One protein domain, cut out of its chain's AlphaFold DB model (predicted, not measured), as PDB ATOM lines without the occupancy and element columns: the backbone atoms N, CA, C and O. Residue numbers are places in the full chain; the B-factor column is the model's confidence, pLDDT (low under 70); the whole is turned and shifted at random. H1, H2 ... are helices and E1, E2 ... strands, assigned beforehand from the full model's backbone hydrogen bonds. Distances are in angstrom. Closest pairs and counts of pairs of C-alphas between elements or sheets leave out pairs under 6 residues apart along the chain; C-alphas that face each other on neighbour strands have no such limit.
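Overview. This is residues 222 to 314 of the 613 residues of the protein "Exonuclease domain-containing protein" of Gammaproteobacteria bacterium RIFCSPHIGHO2_12_FULL_40_19 (UniProt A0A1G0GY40). A small, strongly twisted sheet of six short strands bends round into a loose, half-open barrel, with a gap left between E5 and E6; E2 and E3 lie nearest the middle. The helix H2 packs over E3 with its residues 304 to 314, and the four-residue helix H1 only grazes the sheet. The printed part has 93 residues with six named strands and then two named helices, E1 E2 E3 E4 E5 E6 H1 H2; the sheet is branched and its neighbour pairs are antiparallel. The class is mixed, helices and strands, and the whole is compact, with a radius of gyration of the C-alphas of 12.7 A and spans of 37 by 30 by 29 A.

Along the chain. E1, residues 228 to 231, begins at C-alpha 228 (-21.683, 4.891, 12.636). E2, residues 234 to 242, is 25.5 A long. E3, residues 247 to 255, is 20.8 A long and bends by 66 degrees at residue 251. E4, residues 262 to 267, is 16.0 A long. E5 spans residues 278 to 281, E6 residues 287 to 290 and H1 residues 294 to 297. H2, residues 302 to 314, is 18.3 A long and ends at C-alpha 314 (-11.965, 14.282, 19.324).

Arrangement. E1 to E5 form a meander, each strand the antiparallel neighbour of the one before. E1 and E2 are a hairpin, with N 229 and O 236 at 2.9 A. E2 pairs with E1 over residues 234 to 237 and with E6 over residues 239 to 242, both on one side of it; N 242 and O 287 are 2.8 A apart. E3 lies on the other side of E2, with N 250 and O 239 at 2.8 A. E3 and E4 are a hairpin, with N 251 and O 266 at 2.8 A. E4 and E5 are a hairpin, with N 278 and O 265 at 2.8 A. E5 and E6 are only just apart, their closest C-alphas 8.0 A from each other. H2 is on the sheet at a height over the sheet of 10.0 A, over E3 and along the strands, at 2 degrees to E3 on the local plane. The closest C-alphas of E1 and H2 are those of Ile 229 and Leu 312, 7.8 A apart. H1 only grazes the sheet with residues 296 to 297; the closest C-alphas of E3 and H1 are those of Ala 247 and Leu 296, 7.3 A apart. Each O i to N i+4 pair in H2 is within hydrogen-bond range; H1 is too short for such a pair, and its 1 O i to N i+3 pair is not within range.

Size, cuts and confidence. The C-alphas of Lys 258 and Glu 302 are the two farthest apart, at 37.7 A. The printed part has no cut and no long link. The mean pLDDT of the printed part is 90.0, with residues 222 to 226 and 244 to 245 under 70.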
ATOM      1  N   GLY A 222     -25.183  -5.613  11.072       66.75
ATOM      2  CA  GLY A 222     -25.930  -4.458  10.558       66.75
ATOM      3  C   GLY A 222     -27.448  -4.655  10.495       66.75
ATOM      4  O   GLY A 222     -28.138  -3.861   9.862       66.75
ATOM      5  N   GLY A 223     -27.974  -5.694  11.149       60.41
ATOM      6  CA  GLY A 223     -29.409  -5.962  11.248       60.41
ATOM      7  C   GLY A 223     -30.148  -4.963  12.139       60.41
ATOM      8  O   GLY A 223     -31.340  -4.742  11.943       60.41
ATOM      9  N   VAL A 224     -29.453  -4.308  13.075       65.06
ATOM     10  CA  VAL A 224     -30.020  -3.247  13.917       65.06
ATOM     11  C   VAL A 224     -29.530  -1.880  13.434       65.06
ATOM     12  O   VAL A 224     -28.325  -1.722  13.238       65.06
ATOM     13  N   PRO A 225     -30.406  -0.865  13.281       60.91
ATOM     14  CA  PRO A 225     -29.973   0.485  12.938       60.91
ATOM     15  C   PRO A 225     -28.980   1.014  13.982       60.91
ATOM     16  O   PRO A 225     -29.360   1.309  15.116       60.91
ATOM     17  N   THR A 226     -27.709   1.137  13.612       69.50
ATOM     18  CA  THR A 226     -26.648   1.725  14.438       69.50
ATOM     19  C   THR A 226     -26.212   3.059  13.840       69.50
ATOM     20  O   THR A 226     -26.201   3.250  12.622       69.50
ATOM     21  N   ARG A 227     -25.865   4.022  14.701       81.50
ATOM     22  CA  ARG A 227     -25.130   5.209  14.256       81.50
ATOM     23  C   ARG A 227     -23.685   4.774  14.038       81.50
ATOM     24  O   ARG A 227     -23.128   4.096  14.894       81.50
ATOM     25  N   ASN A 228     -23.092   5.154  12.913       86.94
ATOM     26  CA  ASN A 228     -21.683   4.891  12.636       86.94
ATOM     27  C   ASN A 228     -20.890   6.198  12.651       86.94
ATOM     28  O   ASN A 228     -21.424   7.256  12.314       86.94
ATOM     29  N   ILE A 229     -19.613   6.105  13.006       90.69
ATOM     30  CA  ILE A 229     -18.623   7.173  12.853       90.69
ATOM     31  C   ILE A 229     -17.448   6.663  12.025       90.69
ATOM     32  O   ILE A 229     -17.055   5.503  12.151       90.69
ATOM     33  N   THR A 230     -16.880   7.527  11.190       93.44
ATOM     34  CA  THR A 230     -15.659   7.223  10.445       93.44
ATOM     35  C   THR A 230     -14.449   7.779  11.191       93.44
ATOM     36  O   THR A 230     -14.361   8.986  11.397       93.44
ATOM     37  N   ILE A 231     -13.505   6.914  11.567       93.25
ATOM     38  CA  ILE A 231     -12.235   7.291  12.206       93.25
ATOM     39  C   ILE A 231     -11.103   6.637  11.414       93.25
ATOM     40  O   ILE A 231     -11.119   5.425  11.191       93.25
ATOM     41  N   GLY A 232     -10.140   7.431  10.937       90.06
ATOM     42  CA  GLY A 232      -9.018   6.914  10.140       90.06
ATOM     43  C   GLY A 232      -9.450   6.149   8.876       90.06
ATOM     44  O   GLY A 232      -8.797   5.187   8.486       90.06
ATOM     45  N   GLY A 233     -10.585   6.522   8.271       89.56
ATOM     46  CA  GLY A 233     -11.138   5.864   7.078       89.56
ATOM     47  C   GLY A 233     -11.897   4.554   7.334       89.56
ATOM     48  O   GLY A 233     -12.356   3.935   6.377       89.56
ATOM     49  N   GLN A 234     -12.065   4.131   8.592       90.56
ATOM     50  CA  GLN A 234     -12.855   2.953   8.969       90.56
ATOM     51  C   GLN A 234     -14.130   3.357   9.710       90.56
ATOM     52  O   GLN A 234     -14.124   4.320  10.474       90.56
ATOM     53  N   ASN A 235     -15.214   2.605   9.502       90.50
ATOM     54  CA  ASN A 235     -16.486   2.833  10.184       90.50
ATOM     55  C   ASN A 235     -16.571   2.031  11.482       90.50
ATOM     56  O   ASN A 235     -16.289   0.833  11.497       90.50
ATOM     57  N   TYR A 236     -17.023   2.692  12.539       91.12
ATOM     58  CA  TYR A 236     -17.228   2.121  13.864       91.12
ATOM     59  C   TYR A 236     -18.665   2.350  14.313       91.12
ATOM     60  O   TYR A 236     -19.194   3.453  14.161       91.12
ATOM     61  N   SER A 237     -19.290   1.312  14.866       91.38
ATOM     62  CA  SER A 237     -20.685   1.359  15.304       91.38
ATOM     63  C   SER A 237     -20.825   1.840  16.739       91.38
ATOM     64  O   SER A 237     -20.065   1.447  17.627       91.38
ATOM     65  N   LEU A 238     -21.844   2.665  16.958       92.44
ATOM     66  CA  LEU A 238     -22.289   3.113  18.265       92.44
ATOM     67  C   LEU A 238     -23.489   2.276  18.720       92.44
ATOM     68  O   LEU A 238     -24.332   1.866  17.915       92.44
ATOM     69  N   GLY A 239     -23.597   2.095  20.029       93.00
ATOM     70  CA  GLY A 239     -24.725   1.452  20.698       93.00
ATOM     71  C   GLY A 239     -24.884   1.977  22.118       93.00
ATOM     72  O   GLY A 239     -24.126   2.844  22.553       93.00
ATOM     73  N   PHE A 240     -25.856   1.440  22.844       94.19
ATOM     74  CA  PHE A 240     -25.900   1.547  24.299       94.19
ATOM     75  C   PHE A 240     -25.544   0.200  24.911       94.19
ATOM     76  O   PHE A 240     -26.073  -0.827  24.488       94.19
ATOM     77  N   LEU A 241     -24.696   0.212  25.933       94.38
ATOM     78  CA  LEU A 241     -24.538  -0.932  26.819       94.38
ATOM     79  C   LEU A 241     -25.330  -0.677  28.089       94.38
ATOM     80  O   LEU A 241     -25.147   0.345  28.742       94.38
ATOM     81  N   MET A 242     -26.204  -1.614  28.430       93.00
ATOM     82  CA  MET A 242     -26.932  -1.624  29.688       93.00
ATOM     83  C   MET A 242     -26.237  -2.576  30.653       93.00
ATOM     84  O   MET A 242     -26.369  -3.795  30.532       93.00
ATOM     85  N   GLY A 243     -25.441  -1.988  31.546       79.75
ATOM     86  CA  GLY A 243     -24.774  -2.686  32.638       79.75
ATOM     87  C   GLY A 243     -25.644  -2.742  33.889       79.75
ATOM     88  O   GLY A 243     -26.861  -2.578  33.823       79.75
ATOM     89  N   HIS A 244     -25.004  -2.959  35.040       69.06
ATOM     90  CA  HIS A 244     -25.734  -3.200  36.280       69.06
ATOM     91  C   HIS A 244     -26.460  -1.962  36.835       69.06
ATOM     92  O   HIS A 244     -27.587  -2.044  37.319       69.06
ATOM     93  N   THR A 245     -25.828  -0.798  36.771       67.88
ATOM     94  CA  THR A 245     -26.348   0.427  37.398       67.88
ATOM     95  C   THR A 245     -27.024   1.351  36.393       67.88
ATOM     96  O   THR A 245     -28.002   2.027  36.718       67.88
ATOM     97  N   GLU A 246     -26.546   1.364  35.151       83.88
ATOM     98  CA  GLU A 246     -26.990   2.301  34.129       83.88
ATOM     99  C   GLU A 246     -26.814   1.757  32.708       83.88
ATOM    100  O   GLU A 246     -26.059   0.814  32.447       83.88
ATOM    101  N   ALA A 247     -27.522   2.394  31.776       92.12
ATOM    102  CA  ALA A 247     -27.261   2.261  30.354       92.12
ATOM    103  C   ALA A 247     -26.457   3.465  29.869       92.12
ATOM    104  O   ALA A 247     -26.862   4.604  30.097       92.12
ATOM    105  N   PHE A 248     -25.353   3.214  29.172       94.00
ATOM    106  CA  PHE A 248     -24.450   4.255  28.691       94.00
ATOM    107  C   PHE A 248     -24.158   4.102  27.191       94.00
ATOM    108  O   PHE A 248     -24.095   2.980  26.676       94.00
ATOM    109  N   PRO A 249     -23.995   5.220  26.461       94.94
ATOM    110  CA  PRO A 249     -23.636   5.195  25.053       94.94
ATOM    111  C   PRO A 249     -22.174   4.779  24.903       94.94
ATOM    112  O   PRO A 249     -21.297   5.261  25.622       94.94
ATOM    113  N   ALA A 250     -21.899   3.893  23.952       95.06
ATOM    114  CA  ALA A 250     -20.568   3.350  23.752       95.06
ATOM    115  C   ALA A 250     -20.230   3.123  22.274       95.06
ATOM    116  O   ALA A 250     -21.097   2.841  21.443       95.06
ATOM    117  N   LEU A 251     -18.938   3.220  21.967       94.69
ATOM    118  CA  LEU A 251     -18.350   2.952  20.659       94.69
ATOM    119  C   LEU A 251     -17.730   1.553  20.638       94.69
ATOM    120  O   LEU A 251     -16.860   1.246  21.455       94.69
ATOM    121  N   CYS A 252     -18.132   0.710  19.688       94.00
ATOM    122  CA  CYS A 252     -17.544  -0.614  19.516       94.00
ATOM    123  C   CYS A 252     -16.122  -0.503  18.944       94.00
ATOM    124  O   CYS A 252     -15.928  -0.085  17.804       94.00
ATOM    125  N   LEU A 253     -15.128  -0.942  19.715       93.75
ATOM    126  CA  LEU A 253     -13.723  -0.996  19.301       93.75
ATOM    127  C   LEU A 253     -13.431  -2.218  18.421       93.75
ATOM    128  O   LEU A 253     -12.529  -2.177  17.587       93.75
ATOM    129  N   GLY A 254     -14.192  -3.301  18.596       92.25
ATOM    130  CA  GLY A 254     -14.056  -4.548  17.843       92.25
ATOM    131  C   GLY A 254     -13.983  -5.789  18.731       92.25
ATOM    132  O   GLY A 254     -14.201  -5.731  19.944       92.25
ATOM    133  N   THR A 255     -13.681  -6.924  18.103       93.19
ATOM    134  CA  THR A 255     -13.517  -8.225  18.771       93.19
ATOM    135  C   THR A 255     -12.160  -8.307  19.448       93.19
ATOM    136  O   THR A 255     -11.143  -7.930  18.867       93.19
ATOM    137  N   HIS A 256     -12.139  -8.827  20.672       94.06
ATOM    138  CA  HIS A 256     -10.910  -9.000  21.430       94.06
ATOM    139  C   HIS A 256      -9.916  -9.943  20.718       94.06
ATOM    140  O   HIS A 256     -10.306 -10.932  20.092       94.06
ATOM    141  N   ALA A 257      -8.613  -9.675  20.843       91.31
ATOM    142  CA  ALA A 257      -7.557 -10.412  20.152       91.31
ATOM    143  C   ALA A 257      -7.461 -11.880  20.609       91.31
ATOM    144  O   ALA A 257      -7.470 -12.768  19.763       91.31
ATOM    145  N   LYS A 258      -7.440 -12.143  21.924       86.94
ATOM    146  CA  LYS A 258      -7.424 -13.504  22.509       86.94
ATOM    147  C   LYS A 258      -8.827 -14.114  22.681       86.94
ATOM    148  O   LYS A 258      -9.138 -15.152  22.113       86.94
ATOM    149  N   TYR A 259      -9.707 -13.443  23.424       88.06
ATOM    150  CA  TYR A 259     -11.057 -13.925  23.745       88.06
ATOM    151  C   TYR A 259     -12.081 -13.626  22.630       88.06
ATOM    152  O   TYR A 259     -12.793 -12.628  22.664       88.06
ATOM    153  N   LYS A 260     -12.166 -14.491  21.616       87.06
ATOM    154  CA  LYS A 260     -12.960 -14.234  20.392       87.06
ATOM    155  C   LYS A 260     -14.479 -14.123  20.584       87.06
ATOM    156  O   LYS A 260     -15.170 -13.647  19.692       87.06
ATOM    157  N   ASN A 261     -15.006 -14.546  21.728       85.12
ATOM    158  CA  ASN A 261     -16.434 -14.496  22.055       85.12
ATOM    159  C   ASN A 261     -16.891 -13.157  22.666       85.12
ATOM    160  O   ASN A 261     -18.055 -13.040  23.059       85.12
ATOM    161  N   GLN A 262     -15.998 -12.170  22.774       90.44
ATOM    162  CA  GLN A 262     -16.304 -10.866  23.351       90.44
ATOM    163  C   GLN A 262     -15.796  -9.700  22.499       90.44
ATOM    164  O   GLN A 262     -14.759  -9.762  21.833       90.44
ATOM    165  N   THR A 263     -16.533  -8.599  22.580       93.19
ATOM    166  CA  THR A 263     -16.202  -7.306  21.976       93.19
ATOM    167  C   THR A 263     -15.886  -6.275  23.057       93.19
ATOM    168  O   THR A 263     -16.271  -6.442  24.220       93.19
ATOM    169  N   ARG A 264     -15.156  -5.220  22.688       94.75
ATOM    170  CA  ARG A 264     -14.796  -4.112  23.585       94.75
ATOM    171  C   ARG A 264     -15.523  -2.836  23.176       94.75
ATOM    172  O   ARG A 264     -15.575  -2.518  21.989       94.75
ATOM    173  N   TRP A 265     -16.051  -2.115  24.159       94.38
ATOM    174  CA  TRP A 265     -16.905  -0.944  23.959       94.38
ATOM    175  C   TRP A 265     -16.438   0.223  24.825       94.38
ATOM    176  O   TRP A 265     -16.426   0.125  26.050       94.38
ATOM    177  N   LEU A 266     -16.041   1.322  24.191       94.62
ATOM    178  CA  LEU A 266     -15.569   2.527  24.867       94.62
ATOM    179  C   LEU A 266     -16.758   3.418  25.241       94.62
ATOM    180  O   LEU A 266     -17.507   3.819  24.350       94.62
ATOM    181  N   ARG A 267     -16.935   3.722  26.532       94.88
ATOM    182  CA  ARG A 267     -17.984   4.628  27.026       94.88
ATOM    183  C   ARG A 267     -17.768   6.038  26.466       94.88
ATOM    184  O   ARG A 267     -16.652   6.541  26.485       94.88
ATOM    185  N   LEU A 268     -18.824   6.664  25.945       95.00
ATOM    186  CA  LEU A 268     -18.735   7.937  25.214       95.00
ATOM    187  C   LEU A 268     -19.102   9.170  26.042       95.00
ATOM    188  O   LEU A 268     -18.717  10.273  25.669       95.00
ATOM    189  N   ASP A 269     -19.838   9.015  27.138       93.62
ATOM    190  CA  ASP A 269     -20.203  10.107  28.046       93.62
ATOM    191  C   ASP A 269     -19.233  10.258  29.237       93.62
ATOM    192  O   ASP A 269     -19.467  11.097  30.106       93.62
ATOM    193  N   GLY A 270     -18.140   9.482  29.248       90.75
ATOM    194  CA  GLY A 270     -17.062   9.503  30.245       90.75
ATOM    195  C   GLY A 270     -15.738  10.094  29.733       90.75
ATOM    196  O   GLY A 270     -15.710  10.899  28.793       90.75
ATOM    197  N   ASP A 271     -14.636   9.689  30.364       89.75
ATOM    198  CA  ASP A 271     -13.267  10.041  29.977       89.75
ATOM    199  C   ASP A 271     -12.724   9.007  28.979       89.75
ATOM    200  O   ASP A 271     -12.134   7.993  29.341       89.75
ATOM    201  N   ILE A 272     -12.882   9.285  27.685       88.50
ATOM    202  CA  ILE A 272     -12.477   8.379  26.594       88.50
ATOM    203  C   ILE A 272     -10.972   8.061  26.529       88.50
ATOM    204  O   ILE A 272     -10.578   7.180  25.759       88.50
ATOM    205  N   ILE A 273     -10.125   8.772  27.278       82.88
ATOM    206  CA  ILE A 273      -8.677   8.538  27.311       82.88
ATOM    207  C   ILE A 273      -8.322   7.550  28.417       82.88
ATOM    208  O   ILE A 273      -7.560   6.605  28.186       82.88
ATOM    209  N   ASN A 274      -8.867   7.779  29.611       83.56
ATOM    210  CA  ASN A 274      -8.496   7.032  30.808       83.56
ATOM    211  C   ASN A 274      -9.446   5.866  31.103       83.56
ATOM    212  O   ASN A 274      -9.011   4.868  31.685       83.56
ATOM    213  N   ASP A 275     -10.701   5.949  30.661       84.12
ATOM    214  CA  ASP A 275     -11.702   4.929  30.944       84.12
ATOM    215  C   ASP A 275     -11.353   3.598  30.277       84.12
ATOM    216  O   ASP A 275     -10.783   3.502  29.181       84.12
ATOM    217  N   ARG A 276     -11.725   2.518  30.964       85.50
ATOM    218  CA  ARG A 276     -11.617   1.173  30.414       85.50
ATOM    219  C   ARG A 276     -12.806   0.861  29.519       85.50
ATOM    220  O   ARG A 276     -13.959   1.047  29.893       85.50
ATOM    221  N   ALA A 277     -12.528   0.295  28.347       92.06
ATOM    222  CA  ALA A 277     -13.577  -0.238  27.493       92.06
ATOM    223  C   ALA A 277     -14.265  -1.440  28.158       92.06
ATOM    224  O   ALA A 277     -13.614  -2.445  28.478       92.06
ATOM    225  N   SER A 278     -15.590  -1.353  28.277       93.38
ATOM    226  CA  SER A 278     -16.461  -2.417  28.769       93.38
ATOM    227  C   SER A 278     -16.393  -3.650  27.870       93.38
ATOM    228  O   SER A 278     -16.209  -3.556  26.652       93.38
ATOM    229  N   ARG A 279     -16.536  -4.829  28.478       93.06
ATOM    230  CA  ARG A 279     -16.587  -6.113  27.771       93.06
ATOM    231  C   ARG A 279     -18.043  -6.459  27.469       93.06
ATOM    232  O   ARG A 279     -18.887  -6.377  28.352       93.06
ATOM    233  N   LYS A 280     -18.325  -6.895  26.241       93.19
ATOM    234  CA  LYS A 280     -19.620  -7.464  25.846       93.19
ATOM    235  C   LYS A 280     -19.400  -8.855  25.276       93.19
ATOM    236  O   LYS A 280     -18.896  -8.993  24.157       93.19
ATOM    237  N   LYS A 281     -19.779  -9.878  26.040       92.56
ATOM    238  CA  LYS A 281     -19.811 -11.271  25.586       92.56
ATOM    239  C   LYS A 281     -21.168 -11.572  24.956       92.56
ATOM    240  O   LYS A 281     -22.193 -11.067  25.407       92.56
ATOM    241  N   GLN A 282     -21.179 -12.344  23.876       90.50
ATOM    242  CA  GLN A 282     -22.426 -12.667  23.178       90.50
ATOM    243  C   GLN A 282     -23.328 -13.565  24.038       90.50
ATOM    244  O   GLN A 282     -22.851 -14.556  24.595       90.50
ATOM    245  N   GLY A 283     -24.623 -13.252  24.096       90.56
ATOM    246  CA  GLY A 283     -25.620 -13.974  24.891       90.56
ATOM    247  C   GLY A 283     -25.526 -13.730  26.402       90.56
ATOM    248  O   GLY A 283     -26.080 -14.504  27.175       90.56
ATOM    249  N   GLU A 284     -24.785 -12.708  26.835       92.44
ATOM    250  CA  GLU A 284     -24.600 -12.354  28.248       92.44
ATOM    251  C   GLU A 284     -24.732 -10.833  28.442       92.44
ATOM    252  O   GLU A 284     -24.448 -10.075  27.504       92.44
ATOM    253  N   PRO A 285     -25.142 -10.358  29.633       92.62
ATOM    254  CA  PRO A 285     -25.042  -8.947  29.992       92.62
ATOM    255  C   PRO A 285     -23.594  -8.416  29.870       92.62
ATOM    256  O   PRO A 285     -22.646  -9.201  29.966       92.62
ATOM    257  N   PRO A 286     -23.390  -7.100  29.671       94.12
ATOM    258  CA  PRO A 286     -24.409  -6.054  29.524       94.12
ATOM    259  C   PRO A 286     -25.271  -6.231  28.264       94.12
ATOM    260  O   PRO A 286     -24.818  -6.795  27.271       94.12
ATOM    261  N   PHE A 287     -26.522  -5.769  28.283       94.19
ATOM    262  CA  PHE A 287     -27.402  -5.847  27.106       94.19
ATOM    263  C   PHE A 287     -27.064  -4.745  26.097       94.19
ATOM    264  O   PHE A 287     -26.806  -3.603  26.482       94.19
ATOM    265  N   LEU A 288     -27.033  -5.090  24.807       92.94
ATOM    266  CA  LEU A 288     -26.624  -4.186  23.731       92.94
ATOM    267  C   LEU A 288     -27.843  -3.604  23.009       92.94
ATOM    268  O   LEU A 288     -28.546  -4.316  22.308       92.94
ATOM    269  N   PHE A 289     -28.067  -2.299  23.117       92.69
ATOM    270  CA  PHE A 289     -29.174  -1.610  22.453       92.69
ATOM    271  C   PHE A 289     -28.697  -0.755  21.276       92.69
ATOM    272  O   PHE A 289     -27.542  -0.319  21.209       92.69
ATOM    273  N   SER A 290     -29.617  -0.468  20.349       90.88
ATOM    274  CA  SER A 290     -29.379   0.503  19.277       90.88
ATOM    275  C   SER A 290     -29.028   1.857  19.880       90.88
ATOM    276  O   SER A 290     -29.696   2.315  20.805       90.88
ATOM    277  N   TYR A 291     -28.041   2.545  19.304       91.00
ATOM    278  CA  TYR A 291     -27.770   3.933  19.676       91.00
ATOM    279  C   TYR A 291     -29.001   4.830  19.479       91.00
ATOM    280  O   TYR A 291     -29.181   5.787  20.214       91.00
ATOM    281  N   ASN A 292     -29.885   4.514  18.532       90.00
ATOM    282  CA  ASN A 292     -31.091   5.298  18.271       90.00
ATOM    283  C   ASN A 292     -32.306   4.822  19.086       90.00
ATOM    284  O   ASN A 292     -33.431   5.189  18.746       90.00
ATOM    285  N   ASP A 293     -32.126   3.987  20.117       91.19
ATOM    286  CA  ASP A 293     -33.234   3.586  20.985       91.19
ATOM    287  C   ASP A 293     -33.831   4.831  21.673       91.19
ATOM    288  O   ASP A 293     -33.145   5.473  22.476       91.19
ATOM    289  N   PRO A 294     -35.093   5.201  21.379       91.50
ATOM    290  CA  PRO A 294     -35.670   6.442  21.883       91.50
ATOM    291  C   PRO A 294     -35.799   6.439  23.409       91.50
ATOM    292  O   PRO A 294     -35.655   7.489  24.031       91.50
ATOM    293  N   ARG A 295     -36.009   5.269  24.030       92.12
ATOM    294  CA  ARG A 295     -36.155   5.140  25.489       92.12
ATOM    295  C   ARG A 295     -34.852   5.507  26.195       92.12
ATOM    296  O   ARG A 295     -34.886   6.130  27.251       92.12
ATOM    297  N   LEU A 296     -33.715   5.138  25.605       93.12
ATOM    298  CA  LEU A 296     -32.383   5.426  26.143       93.12
ATOM    299  C   LEU A 296     -31.894   6.826  25.763       93.12
ATOM    300  O   LEU A 296     -31.318   7.518  26.599       93.12
ATOM    301  N   GLN A 297     -32.188   7.290  24.548       93.00
ATOM    302  CA  GLN A 297     -31.861   8.652  24.112       93.00
ATOM    303  C   GLN A 297     -32.528   9.727  24.983       93.00
ATOM    304  O   GLN A 297     -31.900  10.738  25.301       93.00
ATOM    305  N   LEU A 298     -33.768   9.496  25.429       93.25
ATOM    306  CA  LEU A 298     -34.482  10.401  26.337       93.25
ATOM    307  C   LEU A 298     -33.862  10.485  27.741       93.25
ATOM    308  O   LEU A 298     -34.116  11.453  28.453       93.25
ATOM    309  N   LYS A 299     -33.049   9.500  28.147       91.06
ATOM    310  CA  LYS A 299     -32.383   9.490  29.459       91.06
ATOM    311  C   LYS A 299     -31.080  10.282  29.493       91.06
ATOM    312  O   LYS A 299     -30.595  10.583  30.579       91.06
ATOM    313  N   LEU A 300     -30.510  10.614  28.336       93.50
ATOM    314  CA  LEU A 300     -29.289  11.408  28.270       93.50
ATOM    315  C   LEU A 300     -29.585  12.872  28.605       93.50
ATOM    316  O   LEU A 300     -30.398  13.520  27.943       93.50
ATOM    317  N   SER A 301     -28.866  13.415  29.587       95.06
ATOM    318  CA  SER A 301     -28.851  14.857  29.849       95.06
ATOM    319  C   SER A 301     -28.221  15.631  28.686       95.06
ATOM    320  O   SER A 301     -27.392  15.102  27.942       95.06
ATOM    321  N   GLU A 302     -28.547  16.918  28.552       95.81
ATOM    322  CA  GLU A 302     -27.931  17.778  27.529       95.81
ATOM    323  C   GLU A 302     -26.403  17.849  27.672       95.81
ATOM    324  O   GLU A 302     -25.682  17.776  26.680       95.81
ATOM    325  N   SER A 303     -25.885  17.883  28.905       96.25
ATOM    326  CA  SER A 303     -24.443  17.811  29.162       96.25
ATOM    327  C   SER A 303     -23.813  16.504  28.676       96.25
ATOM    328  O   SER A 303     -22.714  16.536  28.128       96.25
ATOM    329  N   GLN A 304     -24.498  15.365  28.838       95.75
ATOM    330  CA  GLN A 304     -24.015  14.084  28.314       95.75
ATOM    331  C   GLN A 304     -24.023  14.080  26.787       95.75
ATOM    332  O   GLN A 304     -23.036  13.671  26.186       95.75
ATOM    333  N   LYS A 305     -25.086  14.583  26.145       95.62
ATOM    334  CA  LYS A 305     -25.162  14.676  24.675       95.62
ATOM    335  C   LYS A 305     -24.017  15.508  24.101       95.62
ATOM    336  O   LYS A 305     -23.344  15.052  23.182       95.62
ATOM    337  N   VAL A 306     -23.748  16.679  24.683       96.75
ATOM    338  CA  VAL A 306     -22.611  17.527  24.287       96.75
ATOM    339  C   VAL A 306     -21.286  16.790  24.485       96.75
ATOM    340  O   VAL A 306     -20.483  16.734  23.557       96.75
ATOM    341  N   ARG A 307     -21.080  16.157  25.650       97.06
ATOM    342  CA  ARG A 307     -19.866  15.374  25.934       97.06
ATOM    343  C   ARG A 307     -19.644  14.261  24.909       97.06
ATOM    344  O   ARG A 307     -18.515  14.081  24.463       97.06
ATOM    345  N   ILE A 308     -20.696  13.536  24.531       96.25
ATOM    346  CA  ILE A 308     -20.628  12.454  23.541       96.25
ATOM    347  C   ILE A 308     -20.172  12.997  22.185       96.25
ATOM    348  O   ILE A 308     -19.253  12.435  21.596       96.25
ATOM    349  N   GLU A 309     -20.771  14.085  21.692       96.19
ATOM    350  CA  GLU A 309     -20.374  14.681  20.407       96.19
ATOM    351  C   GLU A 309     -18.942  15.240  20.446       96.19
ATOM    352  O   GLU A 309     -18.186  15.056  19.492       96.19
ATOM    353  N   ASP A 310     -18.536  15.863  21.557       97.25
ATOM    354  CA  ASP A 310     -17.162  16.336  21.763       97.25
ATOM    355  C   ASP A 310     -16.156  15.183  21.720       97.25
ATOM    356  O   ASP A 310     -15.158  15.258  21.002       97.25
ATOM    357  N   ASN A 311     -16.444  14.099  22.440       96.62
ATOM    358  CA  ASN A 311     -15.611  12.905  22.479       96.62
ATOM    359  C   ASN A 311     -15.533  12.229  21.101       96.62
ATOM    360  O   ASN A 311     -14.451  11.866  20.648       96.62
ATOM    361  N   LEU A 312     -16.657  12.100  20.392       95.38
ATOM    362  CA  LEU A 312     -16.690  11.546  19.034       95.38
ATOM    363  C   LEU A 312     -15.863  12.381  18.051       95.38
ATOM    364  O   LEU A 312     -15.090  11.823  17.271       95.38
ATOM    365  N   ARG A 313     -15.994  13.710  18.105       96.12
ATOM    366  CA  ARG A 313     -15.196  14.636  17.296       96.12
ATOM    367  C   ARG A 313     -13.710  14.511  17.615       96.12
ATOM    368  O   ARG A 313     -12.919  14.375  16.688       96.12
ATOM    369  N   TYR A 314     -13.347  14.476  18.895       96.12
ATOM    370  CA  TYR A 314     -11.965  14.282  19.324       96.12
ATOM    371  C   TYR A 314     -11.374  12.988  18.743       96.12
ATOM    372  O   TYR A 314     -10.303  13.012  18.145       96.12
TER     373      TYR A 314